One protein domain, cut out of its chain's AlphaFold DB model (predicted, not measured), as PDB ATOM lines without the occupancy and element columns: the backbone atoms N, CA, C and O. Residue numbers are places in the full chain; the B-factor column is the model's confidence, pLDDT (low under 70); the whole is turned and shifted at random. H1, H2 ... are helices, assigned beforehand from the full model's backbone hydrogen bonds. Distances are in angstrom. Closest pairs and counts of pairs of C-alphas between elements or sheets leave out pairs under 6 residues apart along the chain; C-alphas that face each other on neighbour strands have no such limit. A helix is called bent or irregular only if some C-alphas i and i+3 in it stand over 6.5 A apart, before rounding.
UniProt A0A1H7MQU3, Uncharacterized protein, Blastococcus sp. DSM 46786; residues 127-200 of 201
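This is residues 127 to 200 of the 201 residues of an uncharacterized protein of Blastococcus sp. DSM 46786 (UniProt A0A1H7MQU3). H1, H2 and H3 make a triangle, and the long H4 begins across H1 and H3, then sticks out with residues 189 to 200 as an arm. The 74 printed residues hold four named helices in that order, all helix. The whole is only just loose, close to compact: radius of gyration of the C-alphas 14.0 A, spans 47 by 26 by 19 A.

Start at H1, residues 127 to 143, irregular, with C-alphas 134 and 137 7.5 A apart. It touches H2, residues 145 to 154, only at the corner: closest C-alphas Leu 140 and Leu 148, 5.7 A. H3, residues 156 to 167, touches H1, and of H1 residues 133 to 138 alone touch it, closest C-alphas Ala 162 and Trp 137, 5.1 A, about perpendicular at 88 degrees. H2 touches H3, closest C-alphas Ala 152 and Trp 159, 5.2 A. H4, residues 173 to 198, forms a hairpin with H3, closest C-alphas Ala 165 and Gly 180, 4.2 A, a steep tilt of 42 degrees, opposite ways. With residues 173 to 181 alone H4 touches H1, closest C-alphas Gly 177 and Gly 134, 3.8 A. O i to N i+4 pairs are within hydrogen-bond range throughout H2 and H3, in 11 of 13 for H1 and 20 of 22 for H4.

Find C-alpha 127 at (164.150, 180.115, 167.479); H1 runs 23.5 A. H4 runs 38.2 A to C-alpha 198 at (164.814, 154.560, 143.954).

The printed part has no cut, and its links are tight. Look for pLDDT under 70 at residues 127 to 128, 183 to 185, 187 and 199 to 200.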
ATOM      1  N   ARG A 127     165.095 179.753 166.402       68.81
ATOM      2  CA  ARG A 127     164.150 180.115 167.479       68.81
ATOM      3  C   ARG A 127     163.059 181.091 167.022       68.81
ATOM      4  O   ARG A 127     161.926 180.996 167.493       68.81
ATOM      5  N   ALA A 128     163.381 182.026 166.135       67.25
ATOM      6  CA  ALA A 128     162.436 182.959 165.532       67.25
ATOM      7  C   ALA A 128     161.466 182.234 164.592       67.25
ATOM      8  O   ALA A 128     160.260 182.433 164.711       67.25
ATOM      9  N   LEU A 129     161.962 181.324 163.746       78.12
ATOM     10  CA  LEU A 129     161.130 180.471 162.896       78.12
ATOM     11  C   LEU A 129     160.194 179.593 163.732       78.12
ATOM     12  O   LEU A 129     159.007 179.511 163.426       78.12
ATOM     13  N   LEU A 130     160.698 178.984 164.810       83.00
ATOM     14  CA  LEU A 130     159.880 178.194 165.729       83.00
ATOM     15  C   LEU A 130     158.794 179.066 166.374       83.00
ATOM     16  O   LEU A 130     157.618 178.721 166.298       83.00
ATOM     17  N   ARG A 131     159.138 180.235 166.935       82.31
ATOM     18  CA  ARG A 131     158.142 181.171 167.497       82.31
ATOM     19  C   ARG A 131     157.099 181.599 166.469       82.31
ATOM     20  O   ARG A 131     155.907 181.545 166.766       82.31
ATOM     21  N   GLY A 132     157.547 181.982 165.275       82.75
ATOM     22  CA  GLY A 132     156.688 182.385 164.167       82.75
ATOM     23  C   GLY A 132     155.727 181.269 163.773       82.75
ATOM     24  O   GLY A 132     154.521 181.484 163.765       82.75
ATOM     25  N   THR A 133     156.235 180.055 163.562       86.38
ATOM     26  CA  THR A 133     155.423 178.862 163.253       86.38
ATOM     27  C   THR A 133     154.421 178.567 164.367       86.38
ATOM     28  O   THR A 133     153.256 178.277 164.098       86.38
ATOM     29  N   GLY A 134     154.852 178.702 165.623       85.88
ATOM     30  CA  GLY A 134     154.015 178.546 166.805       85.88
ATOM     31  C   GLY A 134     152.815 179.487 166.813       85.88
ATOM     32  O   GLY A 134     151.712 179.042 167.109       85.88
ATOM     33  N   ALA A 135     153.001 180.761 166.461       88.00
ATOM     34  CA  ALA A 135     151.944 181.777 166.460       88.00
ATOM     35  C   ALA A 135     151.143 181.858 165.142       88.00
ATOM     36  O   ALA A 135     150.018 182.357 165.135       88.00
ATOM     37  N   MET A 136     151.684 181.331 164.043       87.69
ATOM     38  CA  MET A 136     151.199 181.553 162.676       87.69
ATOM     39  C   MET A 136     149.711 181.256 162.476       87.69
ATOM     40  O   MET A 136     149.006 182.051 161.860       87.69
ATOM     41  N   TRP A 137     149.201 180.145 163.018       88.62
ATOM     42  CA  TRP A 137     147.785 179.794 162.862       88.62
ATOM     43  C   TRP A 137     146.850 180.836 163.482       88.62
ATOM     44  O   TRP A 137     145.810 181.150 162.908       88.62
ATOM     45  N   GLN A 138     147.221 181.387 164.642       87.31
ATOM     46  CA  GLN A 138     146.430 182.408 165.329       87.31
ATOM     47  C   GLN A 138     146.439 183.710 164.527       87.31
ATOM     48  O   GLN A 138     145.378 184.281 164.295       87.31
ATOM     49  N   THR A 139     147.607 184.114 164.021       86.69
ATOM     50  CA  THR A 139     147.756 185.299 163.166       86.69
ATOM     51  C   THR A 139     146.942 185.185 161.877       86.69
ATOM     52  O   THR A 139     146.187 186.094 161.545       86.69
ATOM     53  N   LEU A 140     147.033 184.053 161.171       86.31
ATOM     54  CA  LEU A 140     146.278 183.830 159.934       86.31
ATOM     55  C   LEU A 140     144.770 183.735 160.188       86.31
ATOM     56  O   LEU A 140     143.983 184.223 159.383       86.31
ATOM     57  N   SER A 141     144.365 183.138 161.313       86.06
ATOM     58  CA  SER A 141     142.952 183.059 161.704       86.06
ATOM     59  C   SER A 141     142.377 184.440 162.032       86.06
ATOM     60  O   SER A 141     141.255 184.732 161.629       86.06
ATOM     61  N   ALA A 142     143.151 185.298 162.708       86.25
ATOM     62  CA  ALA A 142     142.783 186.688 162.983       86.25
ATOM     63  C   ALA A 142     142.692 187.535 161.698       86.25
ATOM     64  O   ALA A 142     141.825 188.396 161.599       86.25
ATOM     65  N   ALA A 143     143.536 187.254 160.699       85.38
ATOM     66  CA  ALA A 143     143.479 187.884 159.374       85.38
ATOM     67  C   ALA A 143     142.294 187.404 158.507       85.38
ATOM     68  O   ALA A 143     141.957 188.034 157.506       85.38
ATOM     69  N   GLY A 144     141.649 186.296 158.883       88.62
ATOM     70  CA  GLY A 144     140.423 185.799 158.268       88.62
ATOM     71  C   GLY A 144     140.590 184.564 157.366       88.62
ATOM     72  O   GLY A 144     141.693 184.129 157.024       88.62
ATOM     73  N   PRO A 145     139.466 183.961 156.934       87.06
ATOM     74  CA  PRO A 145     139.448 182.658 156.262       87.06
ATOM     75  C   PRO A 145     140.062 182.663 154.856       87.06
ATOM     76  O   PRO A 145     140.397 181.597 154.334       87.06
ATOM     77  N   VAL A 146     140.195 183.835 154.226       89.38
ATOM     78  CA  VAL A 146     140.882 183.985 152.935       89.38
ATOM     79  C   VAL A 146     142.388 183.793 153.114       89.38
ATOM     80  O   VAL A 146     142.968 183.005 152.375       89.38
ATOM     81  N   ALA A 147     142.994 184.400 154.139       86.62
ATOM     82  CA  ALA A 147     144.425 184.272 154.426       86.62
ATOM     83  C   ALA A 147     144.832 182.816 154.710       86.62
ATOM     84  O   ALA A 147     145.831 182.325 154.189       86.62
ATOM     85  N   LEU A 148     144.014 182.081 155.472       86.75
ATOM     86  CA  LEU A 148     144.242 180.652 155.718       86.75
ATOM     87  C   LEU A 148     144.204 179.816 154.432       86.75
ATOM     88  O   LEU A 148     145.042 178.931 154.254       86.75
ATOM     89  N   ARG A 149     143.237 180.080 153.544       88.94
ATOM     90  CA  ARG A 149     143.113 179.379 152.254       88.94
ATOM     91  C   ARG A 149     144.257 179.715 151.311       88.94
ATOM     92  O   ARG A 149     144.712 178.841 150.580       88.94
ATOM     93  N   ASP A 150     144.699 180.960 151.330       89.44
ATOM     94  CA  ASP A 150     145.789 181.429 150.494       89.44
ATOM     95  C   ASP A 150     147.114 180.758 150.881       89.44
ATOM     96  O   ASP A 150     147.743 180.106 150.049       89.44
ATOM     97  N   VAL A 151     147.454 180.751 152.175       87.50
ATOM     98  CA  VAL A 151     148.638 180.032 152.679       87.50
ATOM     99  C   VAL A 151     148.534 178.526 152.429       87.50
ATOM    100  O   VAL A 151     149.526 177.906 152.053       87.50
ATOM    101  N   ALA A 152     147.346 177.927 152.568       89.62
ATOM    102  CA  ALA A 152     147.142 176.511 152.253       89.62
ATOM    103  C   ALA A 152     147.432 176.174 150.782       89.62
ATOM    104  O   ALA A 152     147.911 175.079 150.499       89.62
ATOM    105  N   ARG A 153     147.146 177.097 149.853       89.75
ATOM    106  CA  ARG A 153     147.393 176.916 148.414       89.75
ATOM    107  C   ARG A 153     148.837 177.214 148.029       89.75
ATOM    108  O   ARG A 153     149.424 176.447 147.277       89.75
ATOM    109  N   GLN A 154     149.391 178.317 148.528       87.75
ATOM    110  CA  GLN A 154     150.713 178.800 148.123       87.75
ATOM    111  C   GLN A 154     151.856 178.108 148.874       87.75
ATOM    112  O   GLN A 154     152.934 177.911 148.321       87.75
ATOM    113  N   ALA A 155     151.625 177.707 150.125       85.56
ATOM    114  CA  ALA A 155     152.625 177.058 150.962       85.56
ATOM    115  C   ALA A 155     152.010 175.930 151.819       85.56
ATOM    116  O   ALA A 155     151.994 176.026 153.052       85.56
ATOM    117  N   PRO A 156     151.547 174.821 151.200       85.44
ATOM    118  CA  PRO A 156     150.919 173.711 151.922       85.44
ATOM    119  C   PRO A 156     151.744 173.160 153.103       85.44
ATOM    120  O   PRO A 156     151.156 172.917 154.162       85.44
ATOM    121  N   PRO A 157     153.088 173.008 153.007       84.56
ATOM    122  CA  PRO A 157     153.897 172.572 154.146       84.56
ATOM    123  C   PRO A 157     153.847 173.550 155.325       84.56
ATOM    124  O   PRO A 157     153.726 173.127 156.472       84.56
ATOM    125  N   MET A 158     153.879 174.855 155.047       83.00
ATOM    126  CA  MET A 158     153.826 175.899 156.072       83.00
ATOM    127  C   MET A 158     152.450 175.945 156.747       83.00
ATOM    128  O   MET A 158     152.361 176.045 157.971       83.00
ATOM    129  N   TRP A 159     151.377 175.791 155.966       89.56
ATOM    130  CA  TRP A 159     150.022 175.656 156.496       89.56
ATOM    131  C   TRP A 159     149.885 174.442 157.426       89.56
ATOM    132  O   TRP A 159     149.331 174.559 158.522       89.56
ATOM    133  N   LEU A 160     150.423 173.287 157.020       88.06
ATOM    134  CA  LEU A 160     150.410 172.073 157.835       88.06
ATOM    135  C   LEU A 160     151.202 172.270 159.134       88.06
ATOM    136  O   LEU A 160     150.692 171.942 160.206       88.06
ATOM    137  N   SER A 161     152.397 172.861 159.061       87.44
ATOM    138  CA  SER A 161     153.199 173.210 160.239       87.44
ATOM    139  C   SER A 161     152.444 174.113 161.212       87.44
ATOM    140  O   SER A 161     152.411 173.829 162.411       87.44
ATOM    141  N   ALA A 162     151.788 175.162 160.710       87.81
ATOM    142  CA  ALA A 162     150.986 176.071 161.523       87.81
ATOM    143  C   ALA A 162     149.798 175.348 162.181       87.81
ATOM    144  O   ALA A 162     149.529 175.546 163.369       87.81
ATOM    145  N   ARG A 163     149.111 174.470 161.437       89.69
ATOM    146  CA  ARG A 163     147.982 173.679 161.949       89.69
ATOM    147  C   ARG A 163     148.417 172.716 163.052       89.69
ATOM    148  O   ARG A 163     147.765 172.651 164.091       89.69
ATOM    149  N   LEU A 164     149.523 172.001 162.858       88.94
ATOM    150  CA  LEU A 164     150.080 171.084 163.858       88.94
ATOM    151  C   LEU A 164     150.549 171.834 165.113       88.94
ATOM    152  O   LEU A 164     150.228 171.426 166.228       88.94
ATOM    153  N   ALA A 165     151.218 172.978 164.944       88.75
ATOM    154  CA  ALA A 165     151.595 173.849 166.056       88.75
ATOM    155  C   ALA A 165     150.375 174.374 166.838       88.75
ATOM    156  O   ALA A 165     150.460 174.618 168.045       88.75
ATOM    157  N   HIS A 166     149.229 174.556 166.174       89.50
ATOM    158  CA  HIS A 166     147.985 174.974 166.816       89.50
ATOM    159  C   HIS A 166     147.330 173.870 167.653       89.50
ATOM    160  O   HIS A 166     146.778 174.170 168.709       89.50
ATOM    161  N   LEU A 167     147.428 172.599 167.249       89.75
ATOM    162  CA  LEU A 167     146.919 171.478 168.056       89.75
ATOM    163  C   LEU A 167     147.593 171.420 169.437       89.75
ATOM    164  O   LEU A 167     146.963 171.051 170.424       89.75
ATOM    165  N   ALA A 168     148.839 171.888 169.527       86.25
ATOM    166  CA  ALA A 168     149.596 172.030 170.765       86.25
ATOM    167  C   ALA A 168     149.330 173.355 171.524       86.25
ATOM    168  O   ALA A 168     150.158 173.771 172.334       86.25
ATOM    169  N   ARG A 169     148.178 174.022 171.316       85.62
ATOM    170  CA  ARG A 169     147.834 175.332 171.916       85.62
ATOM    171  C   ARG A 169     148.087 175.517 173.424       85.62
ATOM    172  O   ARG A 169     148.398 176.656 173.761       85.62
ATOM    173  N   PRO A 170     147.956 174.514 174.329       88.50
ATOM    174  CA  PRO A 170     148.243 174.759 175.745       88.50
ATOM    175  C   PRO A 170     149.729 175.033 176.022       88.50
ATOM    176  O   PRO A 170     150.065 175.499 177.105       88.50
ATOM    177  N   LEU A 171     150.624 174.756 175.068       87.06
ATOM    178  CA  LEU A 171     152.062 174.935 175.231       87.06
ATOM    179  C   LEU A 171     152.531 176.334 174.778       87.06
ATOM    180  O   LEU A 171     151.915 176.954 173.906       87.06
ATOM    181  N   PRO A 172     153.666 176.829 175.306       84.62
ATOM    182  CA  PRO A 172     154.298 178.063 174.844       84.62
ATOM    183  C   PRO A 172     154.592 178.075 173.325       84.62
ATOM    184  O   PRO A 172     154.905 177.023 172.755       84.62
ATOM    185  N   PRO A 173     154.589 179.251 172.658       79.19
ATOM    186  CA  PRO A 173     154.788 179.369 171.205       79.19
ATOM    187  C   PRO A 173     156.062 178.703 170.669       79.19
ATOM    188  O   PRO A 173     156.045 178.138 169.581       79.19
ATOM    189  N   LEU A 174     157.154 178.717 171.439       80.06
ATOM    190  CA  LEU A 174     158.403 178.036 171.077       80.06
ATOM    191  C   LEU A 174     158.227 176.515 170.952       80.06
ATOM    192  O   LEU A 174     158.681 175.922 169.975       80.06
ATOM    193  N   ILE A 175     157.549 175.897 171.920       82.94
ATOM    194  CA  ILE A 175     157.342 174.442 171.973       82.94
ATOM    195  C   ILE A 175     156.341 174.015 170.896       82.94
ATOM    196  O   ILE A 175     156.572 173.045 170.177       82.94
ATOM    197  N   ARG A 176     155.271 174.798 170.713       88.31
ATOM    198  CA  ARG A 176     154.312 174.632 169.608       88.31
ATOM    199  C   ARG A 176     154.999 174.664 168.250       88.31
ATOM    200  O   ARG A 176     154.760 173.795 167.417       88.31
ATOM    201  N   GLY A 177     155.865 175.656 168.056       83.12
ATOM    202  CA  GLY A 177     156.699 175.794 166.873       83.12
ATOM    203  C   GLY A 177     157.539 174.558 166.605       83.12
ATOM    204  O   GLY A 177     157.475 174.017 165.509       83.12
ATOM    205  N   ALA A 178     158.266 174.080 167.621       85.88
ATOM    206  CA  ALA A 178     159.104 172.886 167.517       85.88
ATOM    207  C   ALA A 178     158.297 171.665 167.046       85.88
ATOM    208  O   ALA A 178     158.689 171.015 166.077       85.88
ATOM    209  N   ILE A 179     157.128 171.423 167.649       84.00
ATOM    210  CA  ILE A 179     156.211 170.339 167.259       84.00
ATOM    211  C   ILE A 179     155.732 170.515 165.810       84.00
ATOM    212  O   ILE A 179     155.804 169.577 165.015       84.00
ATOM    213  N   GLY A 180     155.290 171.724 165.446       84.25
ATOM    214  CA  GLY A 180     154.808 172.042 164.098       84.25
ATOM    215  C   GLY A 180     155.879 171.936 163.009       84.25
ATOM    216  O   GLY A 180     155.556 171.656 161.855       84.25
ATOM    217  N   THR A 181     157.154 172.114 163.358       81.62
ATOM    218  CA  THR A 181     158.283 171.952 162.426       81.62
ATOM    219  C   THR A 181     158.846 170.531 162.369       81.62
ATOM    220  O   THR A 181     159.286 170.103 161.304       81.62
ATOM    221  N   ALA A 182     158.822 169.774 163.471       78.88
ATOM    222  CA  ALA A 182     159.470 168.464 163.548       78.88
ATOM    223  C   ALA A 182     158.789 167.416 162.653       78.88
ATOM    224  O   ALA A 182     159.467 166.709 161.910       78.88
ATOM    225  N   LEU A 183     157.453 167.348 162.671       68.19
ATOM    226  CA  LEU A 183     156.705 166.341 161.906       68.19
ATOM    227  C   LEU A 183     156.904 166.483 160.382       68.19
ATOM    228  O   LEU A 183     157.242 165.494 159.728       68.19
ATOM    229  N   PRO A 184     156.757 167.687 159.792       67.19
ATOM    230  CA  PRO A 184     156.945 167.869 158.354       67.19
ATOM    231  C   PRO A 184     158.393 167.648 157.906       67.19
ATOM    232  O   PRO A 184     158.609 167.104 156.825       67.19
ATOM    233  N   MET A 185     159.389 167.988 158.736       67.44
ATOM    234  CA  MET A 185     160.793 167.683 158.429       67.44
ATOM    235  C   MET A 185     161.060 166.177 158.364       67.44
ATOM    236  O   MET A 185     161.740 165.731 157.444       67.44
ATOM    237  N   VAL A 186     160.502 165.383 159.284       70.56
ATOM    238  CA  VAL A 186     160.644 163.915 159.262       70.56
ATOM    239  C   VAL A 186     160.049 163.326 157.980       70.56
ATOM    240  O   VAL A 186     160.679 162.484 157.340       70.56
ATOM    241  N   VAL A 187     158.882 163.816 157.554       69.12
ATOM    242  CA  VAL A 187     158.243 163.393 156.297       69.12
ATOM    243  C   VAL A 187     159.094 163.779 155.083       69.12
ATOM    244  O   VAL A 187     159.328 162.944 154.212       69.12
ATOM    245  N   MET A 188     159.614 165.008 155.038       70.19
ATOM    246  CA  MET A 188     160.479 165.479 153.949       70.19
ATOM    247  C   MET A 188     161.790 164.686 153.858       70.19
ATOM    248  O   MET A 188     162.203 164.308 152.762       70.19
ATOM    249  N   ILE A 189     162.424 164.388 154.996       75.31
ATOM    250  CA  ILE A 189     163.637 163.559 155.065       75.31
ATOM    251  C   ILE A 189     163.330 162.128 154.605       75.31
ATOM    252  O   ILE A 189     164.080 161.573 153.802       75.31
ATOM    253  N   GLY A 190     162.207 161.551 155.044       73.12
ATOM    254  CA  GLY A 190     161.759 160.226 154.610       73.12
ATOM    255  C   GLY A 190     161.519 160.144 153.099       73.12
ATOM    256  O   GLY A 190     161.996 159.214 152.449       73.12
ATOM    257  N   LEU A 191     160.857 161.149 152.517       75.12
ATOM    258  CA  LEU A 191     160.627 161.243 151.071       75.12
ATOM    259  C   LEU A 191     161.934 161.409 150.283       75.12
ATOM    260  O   LEU A 191     162.121 160.748 149.261       75.12
ATOM    261  N   ALA A 192     162.861 162.239 150.767       70.44
ATOM    262  CA  ALA A 192     164.167 162.433 150.137       70.44
ATOM    263  C   ALA A 192     165.023 161.153 150.166       70.44
ATOM    264  O   ALA A 192     165.670 160.816 149.171       70.44
ATOM    265  N   LEU A 193     165.000 160.411 151.279       76.25
ATOM    266  CA  LEU A 193     165.693 159.127 151.415       76.25
ATOM    267  C   LEU A 193     165.089 158.054 150.496       76.25
ATOM    268  O   LEU A 193     165.835 157.386 149.779       76.25
ATOM    269  N   ALA A 194     163.759 157.940 150.449       75.31
ATOM    270  CA  ALA A 194     163.059 157.005 149.567       75.31
ATOM    271  C   ALA A 194     163.312 157.309 148.078       75.31
ATOM    272  O   ALA A 194     163.541 156.403 147.274       75.31
ATOM    273  N   TRP A 195     163.338 158.591 147.705       76.50
ATOM    274  CA  TRP A 195     163.672 159.026 146.349       76.50
ATOM    275  C   TRP A 195     165.124 158.706 145.972       76.50
ATOM    276  O   TRP A 195     165.395 158.243 144.863       76.50
ATOM    277  N   ARG A 196     166.066 158.888 146.906       73.62
ATOM    278  CA  ARG A 196     167.486 158.571 146.698       73.62
ATOM    279  C   ARG A 196     167.738 157.065 146.575       73.62
ATOM    280  O   ARG A 196     168.622 156.676 145.817       73.62
ATOM    281  N   GLN A 197     166.967 156.232 147.277       74.06
ATOM    282  CA  GLN A 197     167.016 154.771 147.137       74.06
ATOM    283  C   GLN A 197     166.491 154.311 145.771       74.06
ATOM    284  O   GLN A 197     167.167 153.532 145.110       74.06
ATOM    285  N   ARG A 198     165.372 154.871 145.289       74.25
ATOM    286  CA  ARG A 198     164.814 154.560 143.954       74.25
ATOM    287  C   ARG A 198     165.697 154.972 142.775       74.25
ATOM    288  O   ARG A 198     165.495 154.474 141.680       74.25
ATOM    289  N   ARG A 199     166.636 155.904 142.967       68.81
ATOM    290  CA  ARG A 199     167.613 156.312 141.937       68.81
ATOM    291  C   ARG A 199     168.901 155.482 141.939       68.81
ATOM    292  O   ARG A 199     169.755 155.710 141.090       68.81
ATOM    293  N   ARG A 200     169.083 154.599 142.926       61.78
ATOM    294  CA  ARG A 200     170.249 153.705 143.047       61.78
ATOM    295  C   ARG A 200     169.944 152.255 142.648       61.78
ATOM    296  O   ARG A 200     170.881 151.472 142.566       61.78
TER     297      ARG A 200